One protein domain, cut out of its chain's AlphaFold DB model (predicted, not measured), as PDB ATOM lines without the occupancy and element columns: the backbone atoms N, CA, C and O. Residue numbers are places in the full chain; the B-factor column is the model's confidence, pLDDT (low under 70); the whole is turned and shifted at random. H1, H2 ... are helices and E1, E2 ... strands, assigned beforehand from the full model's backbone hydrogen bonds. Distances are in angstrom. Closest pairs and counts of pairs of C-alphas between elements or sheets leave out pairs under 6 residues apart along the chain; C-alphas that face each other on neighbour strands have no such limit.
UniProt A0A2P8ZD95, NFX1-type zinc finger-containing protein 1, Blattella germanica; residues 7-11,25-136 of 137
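This is residues 7 to 11 and 25 to 136 of the 137 residues of the protein "NFX1-type zinc finger-containing protein 1" of Blattella germanica (UniProt A0A2P8ZD95). A body of two small strand hairpins, E1 with E2 and E3 with E4, has the short helices H2 and H3 together along one edge and the short helix H4 at another, while one long helix, H1, reaches out from it as an arm, with residues 25 to 44 sticking out free. Much of the body is loop, and the two hairpins come near each other at few points, with E1 and E2 nearest to the middle of the whole. The printed part has 117 residues, in the order H1 H2 E1 E2 E3 E4 H3 H4, and its two sheets are antiparallel pairs, E1 - E2 and E3 - E4. The class is mixed, helices and strands, with under half of the residues, 56 of 117, in named elements. The whole is only just loose, close to compact, with a radius of gyration of the C-alphas of 16.2 A, and it is elongated, spanning 52 by 32 by 26 A, with the arm making the length.

Residues 7 to 11 hold no named element. H1, residues 27 to 46, touches no helix and is apart from the four strands. A tight link of 5 residues joins it to H2, residues 52 to 62, from which it is apart. H2 touches H3, residues 114 to 117, where the closest C-alphas are those of Arg 55 and Met 116, 6.3 A apart. The hairpin of E1, residues 69 to 71, and E2, residues 77 to 80, is antiparallel at 131 degrees between their directions, with N 70 and O 78 within hydrogen-bond range at 2.8 A. E1 and H3 have 4 pairs of C-alphas within 8 A, the closest being Trp 69 and Met 116 at 6.6 A. The second hairpin, of E3, residues 89 to 91, and E4, residues 98 to 102, is antiparallel at 168 degrees, with N 90 and O 99 within hydrogen-bond range at 2.8 A. Between the hairpins, the closest C-alphas of E2 and E4 are those of Ile 80 and Gly 100, 7.4 A apart. Short pairings outside the named strands tie residues 70 to 71 of E1 to residues 111 to 112, and residues 101 to 102 of E4 to residues 105 to 106, both antiparallel. H4, residues 126 to 131, touches no helix and is apart from H3. Each O i to N i+4 pair is within hydrogen-bond range in H2 and H4, and 14 of 16 are in H1. H3 is too short for such a pair, and its one O i to N i+3 pair is not within range.

H1 runs from C-alpha 27 at (-47.754, 48.311, 4.159) to C-alpha 46 at (-24.457, 29.499, 2.313), 30.0 A. H2 measures 15.4 A from first to last C-alpha. E1 measures 7.2 A, E2 10.4 A, E3 7.1 A and E4 11.9 A. H3 measures 5.8 A. H4 measures 8.6 A and ends with C-alpha 131 at (-29.721, 14.674, -27.578).

The two C-alphas farthest apart are those of Phe 28 and Ala 127, at 52.8 A. Without the stretch that stands free, the body has 97 residues and spans 34 by 34 by 19 A, with a radius of gyration of 12.7 A. Residues 12 to 24 are cut out, and C-alphas 11 and 25 are 24.8 A apart across the cut. The link from E4 to H3, 11 residues, is long. The mean pLDDT of the printed part is 71.1, and 40 residues are under 70: residues 7 to 11, 25 to 51 and 125 to 130, and residues 133 and 136.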
ATOM      1  N   VAL A   7     -26.008  35.819 -17.722       52.50
ATOM      2  CA  VAL A   7     -26.545  36.325 -16.459       52.50
ATOM      3  C   VAL A   7     -25.790  35.626 -15.324       52.50
ATOM      4  O   VAL A   7     -26.037  34.446 -15.065       52.50
ATOM      5  N   PRO A   8     -24.826  36.290 -14.646       46.78
ATOM      6  CA  PRO A   8     -24.384  35.791 -13.349       46.78
ATOM      7  C   PRO A   8     -25.630  35.728 -12.474       46.78
ATOM      8  O   PRO A   8     -26.430  36.659 -12.527       46.78
ATOM      9  N   TRP A   9     -25.824  34.631 -11.739       45.91
ATOM     10  CA  TRP A   9     -27.070  34.324 -11.035       45.91
ATOM     11  C   TRP A   9     -27.416  35.388  -9.983       45.91
ATOM     12  O   TRP A   9     -27.133  35.284  -8.796       45.91
ATOM     13  N   LYS A  10     -28.012  36.474 -10.453       34.97
ATOM     14  CA  LYS A  10     -28.726  37.495  -9.717       34.97
ATOM     15  C   LYS A  10     -30.162  37.225 -10.127       34.97
ATOM     16  O   LYS A  10     -30.454  37.264 -11.322       34.97
ATOM     17  N   PHE A  11     -31.044  36.935  -9.175       33.84
ATOM     18  CA  PHE A  11     -32.470  37.124  -9.408       33.84
ATOM     19  C   PHE A  11     -32.645  38.592  -9.820       33.84
ATOM     20  O   PHE A  11     -32.675  39.481  -8.975       33.84
ATOM     21  N   SER A  25     -53.848  44.321   1.331       46.59
ATOM     22  CA  SER A  25     -53.202  45.622   1.313       46.59
ATOM     23  C   SER A  25     -52.839  46.077   2.729       46.59
ATOM     24  O   SER A  25     -53.609  46.798   3.362       46.59
ATOM     25  N   SER A  26     -51.658  45.697   3.225       47.72
ATOM     26  CA  SER A  26     -51.071  46.330   4.414       47.72
ATOM     27  C   SER A  26     -49.575  46.630   4.231       47.72
ATOM     28  O   SER A  26     -48.776  45.703   4.073       47.72
ATOM     29  N   PRO A  27     -49.155  47.909   4.304       53.75
ATOM     30  CA  PRO A  27     -47.754  48.311   4.159       53.75
ATOM     31  C   PRO A  27     -46.852  47.860   5.322       53.75
ATOM     32  O   PRO A  27     -45.635  47.962   5.217       53.75
ATOM     33  N   PHE A  28     -47.412  47.325   6.412       50.38
ATOM     34  CA  PHE A  28     -46.634  46.799   7.542       50.38
ATOM     35  C   PHE A  28     -46.084  45.385   7.292       50.38
ATOM     36  O   PHE A  28     -45.013  45.036   7.787       50.38
ATOM     37  N   ILE A  29     -46.781  44.581   6.480       48.69
ATOM     38  CA  ILE A  29     -46.342  43.227   6.107       48.69
ATOM     39  C   ILE A  29     -45.139  43.289   5.152       48.69
ATOM     40  O   ILE A  29     -44.270  42.417   5.205       48.69
ATOM     41  N   SER A  30     -45.023  44.340   4.328       54.81
ATOM     42  CA  SER A  30     -43.919  44.458   3.362       54.81
ATOM     43  C   SER A  30     -42.549  44.566   4.040       54.81
ATOM     44  O   SER A  30     -41.583  43.996   3.542       54.81
ATOM     45  N   LEU A  31     -42.466  45.218   5.206       53.03
ATOM     46  CA  LEU A  31     -41.197  45.442   5.900       53.03
ATOM     47  C   LEU A  31     -40.716  44.199   6.664       53.03
ATOM     48  O   LEU A  31     -39.521  43.900   6.671       53.03
ATOM     49  N   ILE A  32     -41.644  43.446   7.264       52.03
ATOM     50  CA  ILE A  32     -41.338  42.156   7.902       52.03
ATOM     51  C   ILE A  32     -40.921  41.137   6.834       52.03
ATOM     52  O   ILE A  32     -39.922  40.444   7.020       52.03
ATOM     53  N   ASN A  33     -41.612  41.105   5.690       47.97
ATOM     54  CA  ASN A  33     -41.238  40.256   4.558       47.97
ATOM     55  C   ASN A  33     -39.864  40.626   3.994       47.97
ATOM     56  O   ASN A  33     -39.073  39.726   3.747       47.97
ATOM     57  N   TYR A  34     -39.540  41.917   3.884       54.53
ATOM     58  CA  TYR A  34     -38.231  42.387   3.425       54.53
ATOM     59  C   TYR A  34     -37.086  41.942   4.352       54.53
ATOM     60  O   TYR A  34     -36.095  41.369   3.901       54.53
ATOM     61  N   PHE A  35     -37.241  42.123   5.669       47.69
ATOM     62  CA  PHE A  35     -36.235  41.689   6.648       47.69
ATOM     63  C   PHE A  35     -36.088  40.162   6.722       47.69
ATOM     64  O   PHE A  35     -34.976  39.655   6.893       47.69
ATOM     65  N   PHE A  36     -37.194  39.423   6.591       46.91
ATOM     66  CA  PHE A  36     -37.187  37.960   6.588       46.91
ATOM     67  C   PHE A  36     -36.599  37.400   5.279       46.91
ATOM     68  O   PHE A  36     -35.813  36.454   5.324       46.91
ATOM     69  N   GLN A  37     -36.887  38.032   4.134       50.06
ATOM     70  CA  GLN A  37     -36.326  37.702   2.818       50.06
ATOM     71  C   GLN A  37     -34.804  37.866   2.784       50.06
ATOM     72  O   GLN A  37     -34.111  36.941   2.373       50.06
ATOM     73  N   GLU A  38     -34.258  38.988   3.257       49.59
ATOM     74  CA  GLU A  38     -32.806  39.238   3.232       49.59
ATOM     75  C   GLU A  38     -32.010  38.221   4.061       49.59
ATOM     76  O   GLU A  38     -30.902  37.821   3.692       49.59
ATOM     77  N   LYS A  39     -32.572  37.788   5.194       49.72
ATOM     78  CA  LYS A  39     -31.930  36.820   6.086       49.72
ATOM     79  C   LYS A  39     -32.016  35.400   5.520       49.72
ATOM     80  O   LYS A  39     -30.995  34.731   5.411       49.72
ATOM     81  N   PHE A  40     -33.195  35.000   5.042       52.03
ATOM     82  CA  PHE A  40     -33.415  33.688   4.433       52.03
ATOM     83  C   PHE A  40     -32.590  33.487   3.150       52.03
ATOM     84  O   PHE A  40     -31.994  32.432   2.953       52.03
ATOM     85  N   ILE A  41     -32.471  34.519   2.305       51.22
ATOM     86  CA  ILE A  41     -31.657  34.467   1.081       51.22
ATOM     87  C   ILE A  41     -30.169  34.299   1.405       51.22
ATOM     88  O   ILE A  41     -29.476  33.594   0.676       51.22
ATOM     89  N   LYS A  42     -29.667  34.907   2.488       52.34
ATOM     90  CA  LYS A  42     -28.278  34.720   2.940       52.34
ATOM     91  C   LYS A  42     -28.031  33.308   3.466       52.34
ATOM     92  O   LYS A  42     -26.989  32.735   3.153       52.34
ATOM     93  N   ASP A  43     -28.993  32.745   4.191       46.41
ATOM     94  CA  ASP A  43     -28.880  31.400   4.757       46.41
ATOM     95  C   ASP A  43     -28.889  30.326   3.649       46.41
ATOM     96  O   ASP A  43     -28.009  29.463   3.629       46.41
ATOM     97  N   VAL A  44     -29.775  30.459   2.648       51.25
ATOM     98  CA  VAL A  44     -29.815  29.599   1.444       51.25
ATOM     99  C   VAL A  44     -28.556  29.758   0.583       51.25
ATOM    100  O   VAL A  44     -28.037  28.771   0.072       51.25
ATOM    101  N   LYS A  45     -27.999  30.972   0.468       50.38
ATOM    102  CA  LYS A  45     -26.735  31.218  -0.256       50.38
ATOM    103  C   LYS A  45     -25.534  30.488   0.341       50.38
ATOM    104  O   LYS A  45     -24.578  30.215  -0.374       50.38
ATOM    105  N   SER A  46     -25.553  30.213   1.645       44.31
ATOM    106  CA  SER A  46     -24.457  29.499   2.313       44.31
ATOM    107  C   SER A  46     -24.580  27.975   2.205       44.31
ATOM    108  O   SER A  46     -23.593  27.254   2.362       44.31
ATOM    109  N   LEU A  47     -25.779  27.474   1.894       48.97
ATOM    110  CA  LEU A  47     -26.058  26.055   1.752       48.97
ATOM    111  C   LEU A  47     -25.733  25.622   0.322       48.97
ATOM    112  O   LEU A  47     -26.594  25.484  -0.538       48.97
ATOM    113  N   SER A  48     -24.457  25.326   0.093       48.66
ATOM    114  CA  SER A  48     -23.916  24.620  -1.085       48.66
ATOM    115  C   SER A  48     -24.462  23.185  -1.273       48.66
ATOM    116  O   SER A  48     -23.890  22.374  -1.998       48.66
ATOM    117  N   ILE A  49     -25.598  22.876  -0.648       55.38
ATOM    118  CA  ILE A  49     -26.365  21.644  -0.765       55.38
ATOM    119  C   ILE A  49     -27.775  22.069  -1.184       55.38
ATOM    120  O   ILE A  49     -28.677  22.177  -0.358       55.38
ATOM    121  N   ILE A  50     -27.956  22.359  -2.474       63.28
ATOM    122  CA  ILE A  50     -29.299  22.500  -3.044       63.28
ATOM    123  C   ILE A  50     -29.955  21.119  -2.975       63.28
ATOM    124  O   ILE A  50     -29.436  20.152  -3.539       63.28
ATOM    125  N   THR A  51     -31.093  21.012  -2.292       68.88
ATOM    126  CA  THR A  51     -31.869  19.767  -2.276       68.88
ATOM    127  C   THR A  51     -32.546  19.534  -3.629       68.88
ATOM    128  O   THR A  51     -32.819  20.469  -4.382       68.88
ATOM    129  N   ASP A  52     -32.891  18.284  -3.953       71.12
ATOM    130  CA  ASP A  52     -33.578  17.967  -5.215       71.12
ATOM    131  C   ASP A  52     -34.913  18.710  -5.393       71.12
ATOM    132  O   ASP A  52     -35.327  18.986  -6.523       71.12
ATOM    133  N   VAL A  53     -35.597  19.041  -4.294       71.50
ATOM    134  CA  VAL A  53     -36.853  19.803  -4.326       71.50
ATOM    135  C   VAL A  53     -36.584  21.248  -4.738       71.50
ATOM    136  O   VAL A  53     -37.216  21.744  -5.673       71.50
ATOM    137  N   GLU A  54     -35.618  21.898  -4.093       70.06
ATOM    138  CA  GLU A  54     -35.224  23.277  -4.396       70.06
ATOM    139  C   GLU A  54     -34.677  23.388  -5.817       70.06
ATOM    140  O   GLU A  54     -35.075  24.273  -6.572       70.06
ATOM    141  N   ARG A  55     -33.844  22.429  -6.231       74.44
ATOM    142  CA  ARG A  55     -33.332  22.328  -7.598       74.44
ATOM    143  C   ARG A  55     -34.457  22.352  -8.625       74.44
ATOM    144  O   ARG A  55     -34.440  23.166  -9.547       74.44
ATOM    145  N   LYS A  56     -35.453  21.477  -8.460       72.62
ATOM    146  CA  LYS A  56     -36.602  21.388  -9.373       72.62
ATOM    147  C   LYS A  56     -37.413  22.679  -9.386       72.62
ATOM    148  O   LYS A  56     -37.854  23.098 -10.452       72.62
ATOM    149  N   GLN A  57     -37.595  23.323  -8.234       74.94
ATOM    150  CA  GLN A  57     -38.278  24.616  -8.151       74.94
ATOM    151  C   GLN A  57     -37.510  25.714  -8.894       74.94
ATOM    152  O   GLN A  57     -38.119  26.460  -9.654       74.94
ATOM    153  N   ILE A  58     -36.185  25.771  -8.737       71.62
ATOM    154  CA  ILE A  58     -35.317  26.737  -9.416       71.62
ATOM    155  C   ILE A  58     -35.349  26.520 -10.934       71.62
ATOM    156  O   ILE A  58     -35.593  27.463 -11.684       71.62
ATOM    157  N   VAL A  59     -35.156  25.282 -11.402       73.00
ATOM    158  CA  VAL A  59     -35.200  24.949 -12.837       73.00
ATOM    159  C   VAL A  59     -36.561  25.294 -13.436       73.00
ATOM    160  O   VAL A  59     -36.628  25.939 -14.483       73.00
ATOM    161  N   LYS A  60     -37.647  24.945 -12.739       72.94
ATOM    162  CA  LYS A  60     -39.012  25.267 -13.164       72.94
ATOM    163  C   LYS A  60     -39.267  26.774 -13.210       72.94
ATOM    164  O   LYS A  60     -39.924  27.237 -14.135       72.94
ATOM    165  N   ALA A  61     -38.758  27.530 -12.238       71.25
ATOM    166  CA  ALA A  61     -38.919  28.981 -12.185       71.25
ATOM    167  C   ALA A  61     -38.172  29.696 -13.319       71.25
ATOM    168  O   ALA A  61     -38.659  30.702 -13.829       71.25
ATOM    169  N   ILE A  62     -37.015  29.172 -13.736       71.69
ATOM    170  CA  ILE A  62     -36.258  29.706 -14.875       71.69
ATOM    171  C   ILE A  62     -36.931  29.359 -16.210       71.69
ATOM    172  O   ILE A  62     -36.865  30.154 -17.146       71.69
ATOM    173  N   GLY A  63     -37.587  28.198 -16.307       73.25
ATOM    174  CA  GLY A  63     -38.410  27.837 -17.466       73.25
ATOM    175  C   GLY A  63     -37.629  27.691 -18.778       73.25
ATOM    176  O   GLY A  63     -38.205  27.806 -19.858       73.25
ATOM    177  N   MET A  64     -36.318  27.464 -18.692       73.94
ATOM    178  CA  MET A  64     -35.450  27.236 -19.848       73.94
ATOM    179  C   MET A  64     -35.414  25.752 -20.206       73.94
ATOM    180  O   MET A  64     -35.677  24.882 -19.374       73.94
ATOM    181  N   LYS A  65     -35.042  25.463 -21.454       80.69
ATOM    182  CA  LYS A  65     -34.769  24.092 -21.886       80.69
ATOM    183  C   LYS A  65     -33.548  23.524 -21.140       80.69
ATOM    184  O   LYS A  65     -32.695  24.295 -20.695       80.69
ATOM    185  N   PRO A  66     -33.433  22.193 -21.033       85.38
ATOM    186  CA  PRO A  66     -32.240  21.559 -20.486       85.38
ATOM    187  C   PRO A  66     -30.983  21.887 -21.315       85.38
ATOM    188  O   PRO A  66     -31.043  21.951 -22.543       85.38
ATOM    189  N   GLY A  67     -29.842  22.066 -20.653       86.38
ATOM    190  CA  GLY A  67     -28.531  22.354 -21.239       86.38
ATOM    191  C   GLY A  67     -28.046  23.793 -21.032       86.38
ATOM    192  O   GLY A  67     -27.060  24.212 -21.636       86.38
ATOM    193  N   HIS A  68     -28.749  24.587 -20.225       86.19
ATOM    194  CA  HIS A  68     -28.450  26.013 -20.034       86.19
ATOM    195  C   HIS A  68     -27.664  26.317 -18.750       86.19
ATOM    196  O   HIS A  68     -27.286  27.470 -18.519       86.19
ATOM    197  N   TRP A  69     -27.408  25.304 -17.922       86.50
ATOM    198  CA  TRP A  69     -26.755  25.446 -16.625       86.50
ATOM    199  C   TRP A  69     -25.252  25.178 -16.695       86.50
ATOM    200  O   TRP A  69     -24.784  24.232 -17.328       86.50
ATOM    201  N   TYR A  70     -24.485  26.010 -15.993       86.19
ATOM    202  CA  TYR A  70     -23.028  25.986 -15.971       86.19
ATOM    203  C   TYR A  70     -22.485  26.275 -14.569       86.19
ATOM    204  O   TYR A  70     -23.186  26.800 -13.706       86.19
ATOM    205  N   LYS A  71     -21.214  25.941 -14.347       85.88
ATOM    206  CA  LYS A  71     -20.461  26.192 -13.117       85.88
ATOM    207  C   LYS A  71     -19.174  26.943 -13.402       85.88
ATOM    208  O   LYS A  71     -18.475  26.658 -14.381       85.88
ATOM    209  N   CYS A  72     -18.860  27.887 -12.523       84.69
ATOM    210  CA  CYS A  72     -17.559  28.543 -12.509       84.69
ATOM    211  C   CYS A  72     -16.473  27.593 -11.953       84.69
ATOM    212  O   CYS A  72     -16.804  26.514 -11.448       84.69
ATOM    213  N   PRO A  73     -15.182  27.973 -12.000       86.56
ATOM    214  CA  PRO A  73     -14.086  27.134 -11.504       86.56
ATOM    215  C   PRO A  73     -14.231  26.749 -10.023       86.56
ATOM    216  O   PRO A  73     -13.852  25.648  -9.636       86.56
ATOM    217  N   ASN A  74     -14.848  27.628  -9.226       79.88
ATOM    218  CA  ASN A  74     -15.119  27.417  -7.800       79.88
ATOM    219  C   ASN A  74     -16.452  26.699  -7.519       79.88
ATOM    220  O   ASN A  74     -16.838  26.571  -6.365       79.88
ATOM    221  N   GLY A  75     -17.174  26.250  -8.549       79.56
ATOM    222  CA  GLY A  75     -18.393  25.449  -8.393       79.56
ATOM    223  C   GLY A  75     -19.709  26.228  -8.294       79.56
ATOM    224  O   GLY A  75     -20.755  25.598  -8.210       79.56
ATOM    225  N   HIS A  76     -19.693  27.560  -8.366       81.44
ATOM    226  CA  HIS A  76     -20.916  28.372  -8.336       81.44
ATOM    227  C   HIS A  76     -21.729  28.228  -9.626       81.44
ATOM    228  O   HIS A  76     -21.177  28.359 -10.727       81.44
ATOM    229  N   PHE A  77     -23.036  28.005  -9.484       82.62
ATOM    230  CA  PHE A  77     -23.954  27.816 -10.602       82.62
ATOM    231  C   PHE A  77     -24.309  29.139 -11.290       82.62
ATOM    232  O   PHE A  77     -24.541  30.165 -10.652       82.62
ATOM    233  N   TYR A  78     -24.390  29.113 -12.615       78.94
ATOM    234  CA  TYR A  78     -24.906  30.206 -13.431       78.94
ATOM    235  C   TYR A  78     -25.583  29.668 -14.691       78.94
ATOM    236  O   TYR A  78     -25.441  28.496 -15.040       78.94
ATOM    237  N   VAL A  79     -26.328  30.532 -15.378       79.56
ATOM    238  CA  VAL A  79     -27.091  30.168 -16.576       79.56
ATOM    239  C   VAL A  79     -26.630  31.010 -17.760       79.56
ATOM    240  O   VAL A  79     -26.432  32.221 -17.642       79.56
ATOM    241  N   ILE A  80     -26.472  30.367 -18.917       80.12
ATOM    242  CA  ILE A  80     -26.328  31.058 -20.202       80.12
ATOM    243  C   ILE A  80     -27.687  30.983 -20.893       80.12
ATOM    244  O   ILE A  80     -28.169  29.902 -21.224       80.12
ATOM    245  N   THR A  81     -28.338  32.130 -21.060       76.44
ATOM    246  CA  THR A  81     -29.692  32.220 -21.621       76.44
ATOM    247  C   THR A  81     -29.666  32.142 -23.153       76.44
ATOM    248  O   THR A  81     -28.652  31.787 -23.762       76.44
ATOM    249  N   GLU A  82     -30.787  32.474 -23.799       77.81
ATOM    250  CA  GLU A  82     -30.909  32.570 -25.258       77.81
ATOM    251  C   GLU A  82     -30.659  31.229 -25.960       77.81
ATOM    252  O   GLU A  82     -31.427  30.287 -25.800       77.81
ATOM    253  N   CYS A  83     -29.584  31.125 -26.741       75.12
ATOM    254  CA  CYS A  83     -29.222  29.913 -27.466       75.12
ATOM    255  C   CYS A  83     -28.368  28.938 -26.641       75.12
ATOM    256  O   CYS A  83     -27.885  27.945 -27.178       75.12
ATOM    257  N   GLY A  84     -28.125  29.244 -25.361       72.69
ATOM    258  CA  GLY A  84     -27.401  28.372 -24.435       72.69
ATOM    259  C   GLY A  84     -25.897  28.266 -24.687       72.69
ATOM    260  O   GLY A  84     -25.215  27.566 -23.945       72.69
ATOM    261  N   GLY A  85     -25.362  28.954 -25.701       79.56
ATOM    262  CA  GLY A  85     -23.943  28.946 -26.055       79.56
ATOM    263  C   GLY A  85     -23.188  30.172 -25.541       79.56
ATOM    264  O   GLY A  85     -23.673  31.302 -25.593       79.56
ATOM    265  N   ALA A  86     -21.962  29.960 -25.063       83.12
ATOM    266  CA  ALA A  86     -21.157  31.003 -24.441       83.12
ATOM    267  C   ALA A  86     -20.625  32.029 -25.459       83.12
ATOM    268  O   ALA A  86     -19.734  31.739 -26.253       83.12
ATOM    269  N   MET A  87     -21.164  33.249 -25.421       81.56
ATOM    270  CA  MET A  87     -20.802  34.329 -26.353       81.56
ATOM    271  C   MET A  87     -20.092  35.511 -25.698       81.56
ATOM    272  O   MET A  87     -19.503  36.332 -26.402       81.56
ATOM    273  N   GLN A  88     -20.148  35.607 -24.369       80.69
ATOM    274  CA  GLN A  88     -19.449  36.632 -23.606       80.69
ATOM    275  C   GLN A  88     -18.799  36.078 -22.351       80.69
ATOM    276  O   GLN A  88     -19.246  35.085 -21.780       80.69
ATOM    277  N   VAL A  89     -17.745  36.767 -21.920       84.06
ATOM    278  CA  VAL A  89     -17.078  36.499 -20.651       84.06
ATOM    279  C   VAL A  89     -17.590  37.489 -19.615       84.06
ATOM    280  O   VAL A  89     -17.435  38.698 -19.779       84.06
ATOM    281  N   GLY A  90     -18.179  36.964 -18.546       82.69
ATOM    282  CA  GLY A  90     -18.605  37.710 -17.366       82.69
ATOM    283  C   GLY A  90     -17.748  37.390 -16.142       82.69
ATOM    284  O   GLY A  90     -16.725  36.704 -16.229       82.69
ATOM    285  N   LYS A  91     -18.198  37.869 -14.980       80.38
ATOM    286  CA  LYS A  91     -17.628  37.529 -13.670       80.38
ATOM    287  C   LYS A  91     -18.674  36.833 -12.810       80.38
ATOM    288  O   LYS A  91     -19.834  37.240 -12.801       80.38
ATOM    289  N   CYS A  92     -18.253  35.808 -12.082       78.50
ATOM    290  CA  CYS A  92     -19.049  35.174 -11.046       78.50
ATOM    291  C   CYS A  92     -19.350  36.203  -9.951       78.50
ATOM    292  O   CYS A  92     -18.469  36.933  -9.505       78.50
ATOM    293  N   ASN A  93     -20.601  36.261  -9.520       72.19
ATOM    294  CA  ASN A  93     -21.068  37.160  -8.469       72.19
ATOM    295  C   ASN A  93     -20.673  36.716  -7.052       72.19
ATOM    296  O   ASN A  93     -20.768  37.526  -6.136       72.19
ATOM    297  N   GLU A  94     -20.260  35.461  -6.872       71.38
ATOM    298  CA  GLU A  94     -19.868  34.912  -5.569       71.38
ATOM    299  C   GLU A  94     -18.356  34.991  -5.354       71.38
ATOM    300  O   GLU A  94     -17.899  35.531  -4.353       71.38
ATOM    301  N   CYS A  95     -17.567  34.530  -6.328       79.12
ATOM    302  CA  CYS A  95     -16.103  34.484  -6.217       79.12
ATOM    303  C   CYS A  95     -15.355  35.463  -7.132       79.12
ATOM    304  O   CYS A  95     -14.140  35.582  -7.029       79.12
ATOM    305  N   GLY A  96     -16.037  36.149  -8.054       81.06
ATOM    306  CA  GLY A  96     -15.397  37.085  -8.988       81.06
ATOM    307  C   GLY A  96     -14.694  36.443 -10.191       81.06
ATOM    308  O   GLY A  96     -14.290  37.174 -11.099       81.06
ATOM    309  N   ASP A  97     -14.586  35.112 -10.241       83.56
ATOM    310  CA  ASP A  97     -13.909  34.393 -11.326       83.56
ATOM    311  C   ASP A  97     -14.586  34.554 -12.687       83.56
ATOM    312  O   ASP A  97     -15.777  34.842 -12.801       83.56
ATOM    313  N   ARG A  98     -13.816  34.328 -13.755       84.62
ATOM    314  CA  ARG A  98     -14.305  34.445 -15.134       84.62
ATOM    315  C   ARG A  98     -15.309  33.337 -15.455       84.62
ATOM    316  O   ARG A  98     -14.995  32.154 -15.317       84.62
ATOM    317  N   ILE A  99     -16.478  33.731 -15.955       84.56
ATOM    318  CA  ILE A  99     -17.556  32.829 -16.390       84.56
ATOM    319  C   ILE A  99     -17.963  33.096 -17.839       84.56
ATOM    320  O   ILE A  99     -17.673  34.169 -18.368       84.56
ATOM    321  N   GLY A 100     -18.637  32.144 -18.485       86.12
ATOM    322  CA  GLY A 100     -19.063  32.260 -19.881       86.12
ATOM    323  C   GLY A 100     -17.973  31.841 -20.870       86.12
ATOM    324  O   GLY A 100     -17.319  30.818 -20.671       86.12
ATOM    325  N   GLY A 101     -17.800  32.587 -21.964       86.06
ATOM    326  CA  GLY A 101     -16.985  32.167 -23.110       86.06
ATOM    327  C   GLY A 101     -17.149  33.052 -24.345       86.06
ATOM    328  O   GLY A 101     -17.666  34.159 -24.246       86.06
ATOM    329  N   GLN A 102     -16.670  32.609 -25.505       84.19
ATOM    330  CA  GLN A 102     -16.780  33.347 -26.772       84.19
ATOM    331  C   GLN A 102     -16.999  32.379 -27.934       84.19
ATOM    332  O   GLN A 102     -16.506  31.258 -27.898       84.19
ATOM    333  N   ASN A 103     -17.684  32.824 -28.992       84.19
ATOM    334  CA  ASN A 103     -17.943  32.020 -30.197       84.19
ATOM    335  C   ASN A 103     -18.615  30.666 -29.896       84.19
ATOM    336  O   ASN A 103     -18.263  29.644 -30.479       84.19
ATOM    337  N   HIS A 104     -19.553  30.664 -28.946       85.06
ATOM    338  CA  HIS A 104     -20.212  29.483 -28.380       85.06
ATOM    339  C   HIS A 104     -19.266  28.476 -27.717       85.06
ATOM    340  O   HIS A 104     -19.674  27.362 -27.394       85.06
ATOM    341  N   ASN A 105     -18.018  28.868 -27.480       84.12
ATOM    342  CA  ASN A 105     -17.041  28.067 -26.779       84.12
ATOM    343  C   ASN A 105     -16.940  28.548 -25.334       84.12
ATOM    344  O   ASN A 105     -16.564  29.693 -25.063       84.12
ATOM    345  N   LEU A 106     -17.312  27.666 -24.410       87.12
ATOM    346  CA  LEU A 106     -17.201  27.911 -22.983       87.12
ATOM    347  C   LEU A 106     -15.722  28.047 -22.597       87.12
ATOM    348  O   LEU A 106     -14.855  27.363 -23.141       87.12
ATOM    349  N   LEU A 107     -15.417  28.913 -21.631       88.19
ATOM    350  CA  LEU A 107     -14.087  28.942 -21.031       88.19
ATOM    351  C   LEU A 107     -13.734  27.551 -20.488       88.19
ATOM    352  O   LEU A 107     -14.535  26.933 -19.795       88.19
ATOM    353  N   THR A 108     -12.510  27.092 -20.734       91.25
ATOM    354  CA  THR A 108     -12.025  25.760 -20.316       91.25
ATOM    355  C   THR A 108     -12.065  25.531 -18.806       91.25
ATOM    356  O   THR A 108     -12.098  24.395 -18.339       91.25
ATOM    357  N   THR A 109     -12.052  26.616 -18.035       90.62
ATOM    358  CA  THR A 109     -12.139  26.603 -16.573       90.62
ATOM    359  C   THR A 109     -13.574  26.467 -16.061       90.62
ATOM    360  O   THR A 109     -13.787  26.198 -14.883       90.62
ATOM    361  N   ASN A 110     -14.562  26.665 -16.932       88.56
ATOM    362  CA  ASN A 110     -15.979  26.547 -16.629       88.56
ATOM    363  C   ASN A 110     -16.485  25.175 -17.077       88.56
ATOM    364  O   ASN A 110     -15.893  24.523 -17.939       88.56
ATOM    365  N   ARG A 111     -17.585  24.713 -16.483       89.81
ATOM    366  CA  ARG A 111     -18.154  23.394 -16.789       89.81
ATOM    367  C   ARG A 111     -19.657  23.480 -16.981       89.81
ATOM    368  O   ARG A 111     -20.309  24.297 -16.347       89.81
ATOM    369  N   HIS A 112     -20.197  22.621 -17.835       89.81
ATOM    370  CA  HIS A 112     -21.632  22.367 -17.892       89.81
ATOM    371  C   HIS A 112     -22.107  21.747 -16.565       89.81
ATOM    372  O   HIS A 112     -21.347  21.005 -15.934       89.81
ATOM    373  N   ALA A 113     -23.323  22.080 -16.135       86.94
ATOM    374  CA  ALA A 113     -23.881  21.694 -14.840       86.94
ATOM    375  C   ALA A 113     -25.131  20.808 -15.007       86.94
ATOM    376  O   ALA A 113     -26.248  21.250 -14.716       86.94
ATOM    377  N   PRO A 114     -24.956  19.562 -15.492       85.94
ATOM    378  CA  PRO A 114     -26.055  18.639 -15.760       85.94
ATOM    379  C   PRO A 114     -26.842  18.281 -14.498       85.94
ATOM    380  O   PRO A 114     -27.998  17.882 -14.569       85.94
ATOM    381  N   GLU A 115     -26.241  18.428 -13.319       83.50
ATOM    382  CA  GLU A 115     -26.908  18.158 -12.058       83.50
ATOM    383  C   GLU A 115     -28.103  19.071 -11.810       83.50
ATOM    384  O   GLU A 115     -28.919  18.692 -10.991       83.50
ATOM    385  N   MET A 116     -28.231  20.225 -12.481       81.25
ATOM    386  CA  MET A 116     -29.357  21.141 -12.280       81.25
ATOM    387  C   MET A 116     -30.607  20.652 -13.008       81.25
ATOM    388  O   MET A 116     -31.644  20.450 -12.384       81.25
ATOM    389  N   ASP A 117     -30.501  20.369 -14.299       82.50
ATOM    390  CA  ASP A 117     -31.626  20.094 -15.201       82.50
ATOM    391  C   ASP A 117     -31.597  18.685 -15.822       82.50
ATOM    392  O   ASP A 117     -32.413  18.365 -16.683       82.50
ATOM    393  N   ASN A 118     -30.667  17.836 -15.375       85.56
ATOM    394  CA  ASN A 118     -30.402  16.491 -15.890       85.56
ATOM    395  C   ASN A 118     -29.993  16.449 -17.374       85.56
ATOM    396  O   ASN A 118     -30.030  15.380 -17.986       85.56
ATOM    397  N   SER A 119     -29.595  17.582 -17.963       86.81
ATOM    398  CA  SER A 119     -29.143  17.648 -19.354       86.81
ATOM    399  C   SER A 119     -27.849  16.878 -19.565       86.81
ATOM    400  O   SER A 119     -26.954  16.875 -18.726       86.81
ATOM    401  N   ARG A 120     -27.716  16.205 -20.707       83.38
ATOM    402  CA  ARG A 120     -26.486  15.465 -21.033       83.38
ATOM    403  C   ARG A 120     -25.465  16.364 -21.719       83.38
ATOM    404  O   ARG A 120     -24.262  16.168 -21.561       83.38
ATOM    405  N   PHE A 121     -25.955  17.364 -22.446       85.06
ATOM    406  CA  PHE A 121     -25.155  18.275 -23.253       85.06
ATOM    407  C   PHE A 121     -25.604  19.727 -23.062       85.06
ATOM    408  O   PHE A 121     -26.787  19.957 -22.797       85.06
ATOM    409  N   PRO A 122     -24.696  20.704 -23.244       83.50
ATOM    410  CA  PRO A 122     -25.076  22.112 -23.303       83.50
ATOM    411  C   PRO A 122     -26.050  22.355 -24.461       83.50
ATOM    412  O   PRO A 122     -25.914  21.748 -25.516       83.50
ATOM    413  N   ALA A 123     -27.003  23.270 -24.298       79.81
ATOM    414  CA  ALA A 123     -28.122  23.472 -25.229       79.81
ATOM    415  C   ALA A 123     -27.726  24.008 -26.620       79.81
ATOM    416  O   ALA A 123     -28.541  24.040 -27.544       79.81
ATOM    417  N   TRP A 124     -26.475  24.435 -26.789       75.81
ATOM    418  CA  TRP A 124     -25.974  24.920 -28.067       75.81
ATOM    419  C   TRP A 124     -25.760  23.771 -29.076       75.81
ATOM    420  O   TRP A 124     -25.094  22.787 -28.759       75.81
ATOM    421  N   SER A 125     -26.242  23.968 -30.317       63.06
ATOM    422  CA  SER A 125     -26.332  23.048 -31.480       63.06
ATOM    423  C   SER A 125     -27.645  22.252 -31.618       63.06
ATOM    424  O   SER A 125     -28.206  21.768 -30.637       63.06
ATOM    425  N   GLU A 126     -28.135  22.067 -32.856       60.41
ATOM    426  CA  GLU A 126     -29.293  21.193 -33.138       60.41
ATOM    427  C   GLU A 126     -29.071  19.757 -32.652       60.41
ATOM    428  O   GLU A 126     -29.996  19.131 -32.141       60.41
ATOM    429  N   ALA A 127     -27.837  19.254 -32.737       61.69
ATOM    430  CA  ALA A 127     -27.480  17.929 -32.241       61.69
ATOM    431  C   ALA A 127     -27.658  17.805 -30.718       61.69
ATOM    432  O   ALA A 127     -28.175  16.794 -30.249       61.69
ATOM    433  N   ALA A 128     -27.296  18.833 -29.944       65.19
ATOM    434  CA  ALA A 128     -27.497  18.830 -28.496       65.19
ATOM    435  C   ALA A 128     -28.979  18.948 -28.110       65.19
ATOM    436  O   ALA A 128     -29.437  18.264 -27.195       65.19
ATOM    437  N   ASN A 129     -29.751  19.743 -28.858       65.50
ATOM    438  CA  ASN A 129     -31.202  19.830 -28.685       65.50
ATOM    439  C   ASN A 129     -31.897  18.485 -28.955       65.50
ATOM    440  O   ASN A 129     -32.779  18.097 -28.192       65.50
ATOM    441  N   MET A 130     -31.470  17.749 -29.988       65.31
ATOM    442  CA  MET A 130     -31.940  16.382 -30.236       65.31
ATOM    443  C   MET A 130     -31.449  15.391 -29.179       65.31
ATOM    444  O   MET A 130     -32.151  14.436 -28.903       65.31
ATOM    445  N   ALA A 131     -30.273  15.589 -28.581       72.38
ATOM    446  CA  ALA A 131     -29.721  14.674 -27.578       72.38
ATOM    447  C   ALA A 131     -30.300  14.873 -26.162       72.38
ATOM    448  O   ALA A 131     -30.193  13.974 -25.327       72.38
ATOM    449  N   ASN A 132     -30.927  16.024 -25.898       73.75
ATOM    450  CA  ASN A 132     -31.641  16.336 -24.654       73.75
ATOM    451  C   ASN A 132     -33.178  16.167 -24.778       73.75
ATOM    452  O   ASN A 132     -33.905  16.579 -23.876       73.75
ATOM    453  N   PHE A 133     -33.693  15.596 -25.876       68.12
ATOM    454  CA  PHE A 133     -35.132  15.562 -26.196       68.12
ATOM    455  C   PHE A 133     -36.018  14.870 -25.142       68.12
ATOM    456  O   PHE A 133     -37.122  15.342 -24.880       68.12
ATOM    457  N   ASP A 134     -35.512  13.817 -24.493       74.00
ATOM    458  CA  ASP A 134     -36.216  13.049 -23.450       74.00
ATOM    459  C   ASP A 134     -36.484  13.851 -22.161       74.00
ATOM    460  O   ASP A 134     -37.185  13.389 -21.266       74.00
ATOM    461  N   LEU A 135     -35.895  15.044 -22.029       70.12
ATOM    462  CA  LEU A 135     -35.964  15.876 -20.825       70.12
ATOM    463  C   LEU A 135     -36.982  17.024 -20.944       70.12
ATOM    464  O   LEU A 135     -37.069  17.858 -20.046       70.12
ATOM    465  N   MET A 136     -37.727  17.108 -22.053       58.28
ATOM    466  CA  MET A 136     -38.699  18.180 -22.317       58.28
ATOM    467  C   MET A 136     -40.113  17.932 -21.742       58.28
ATOM    468  O   MET A 136     -41.041  18.629 -22.158       58.28
TER     469      MET A 136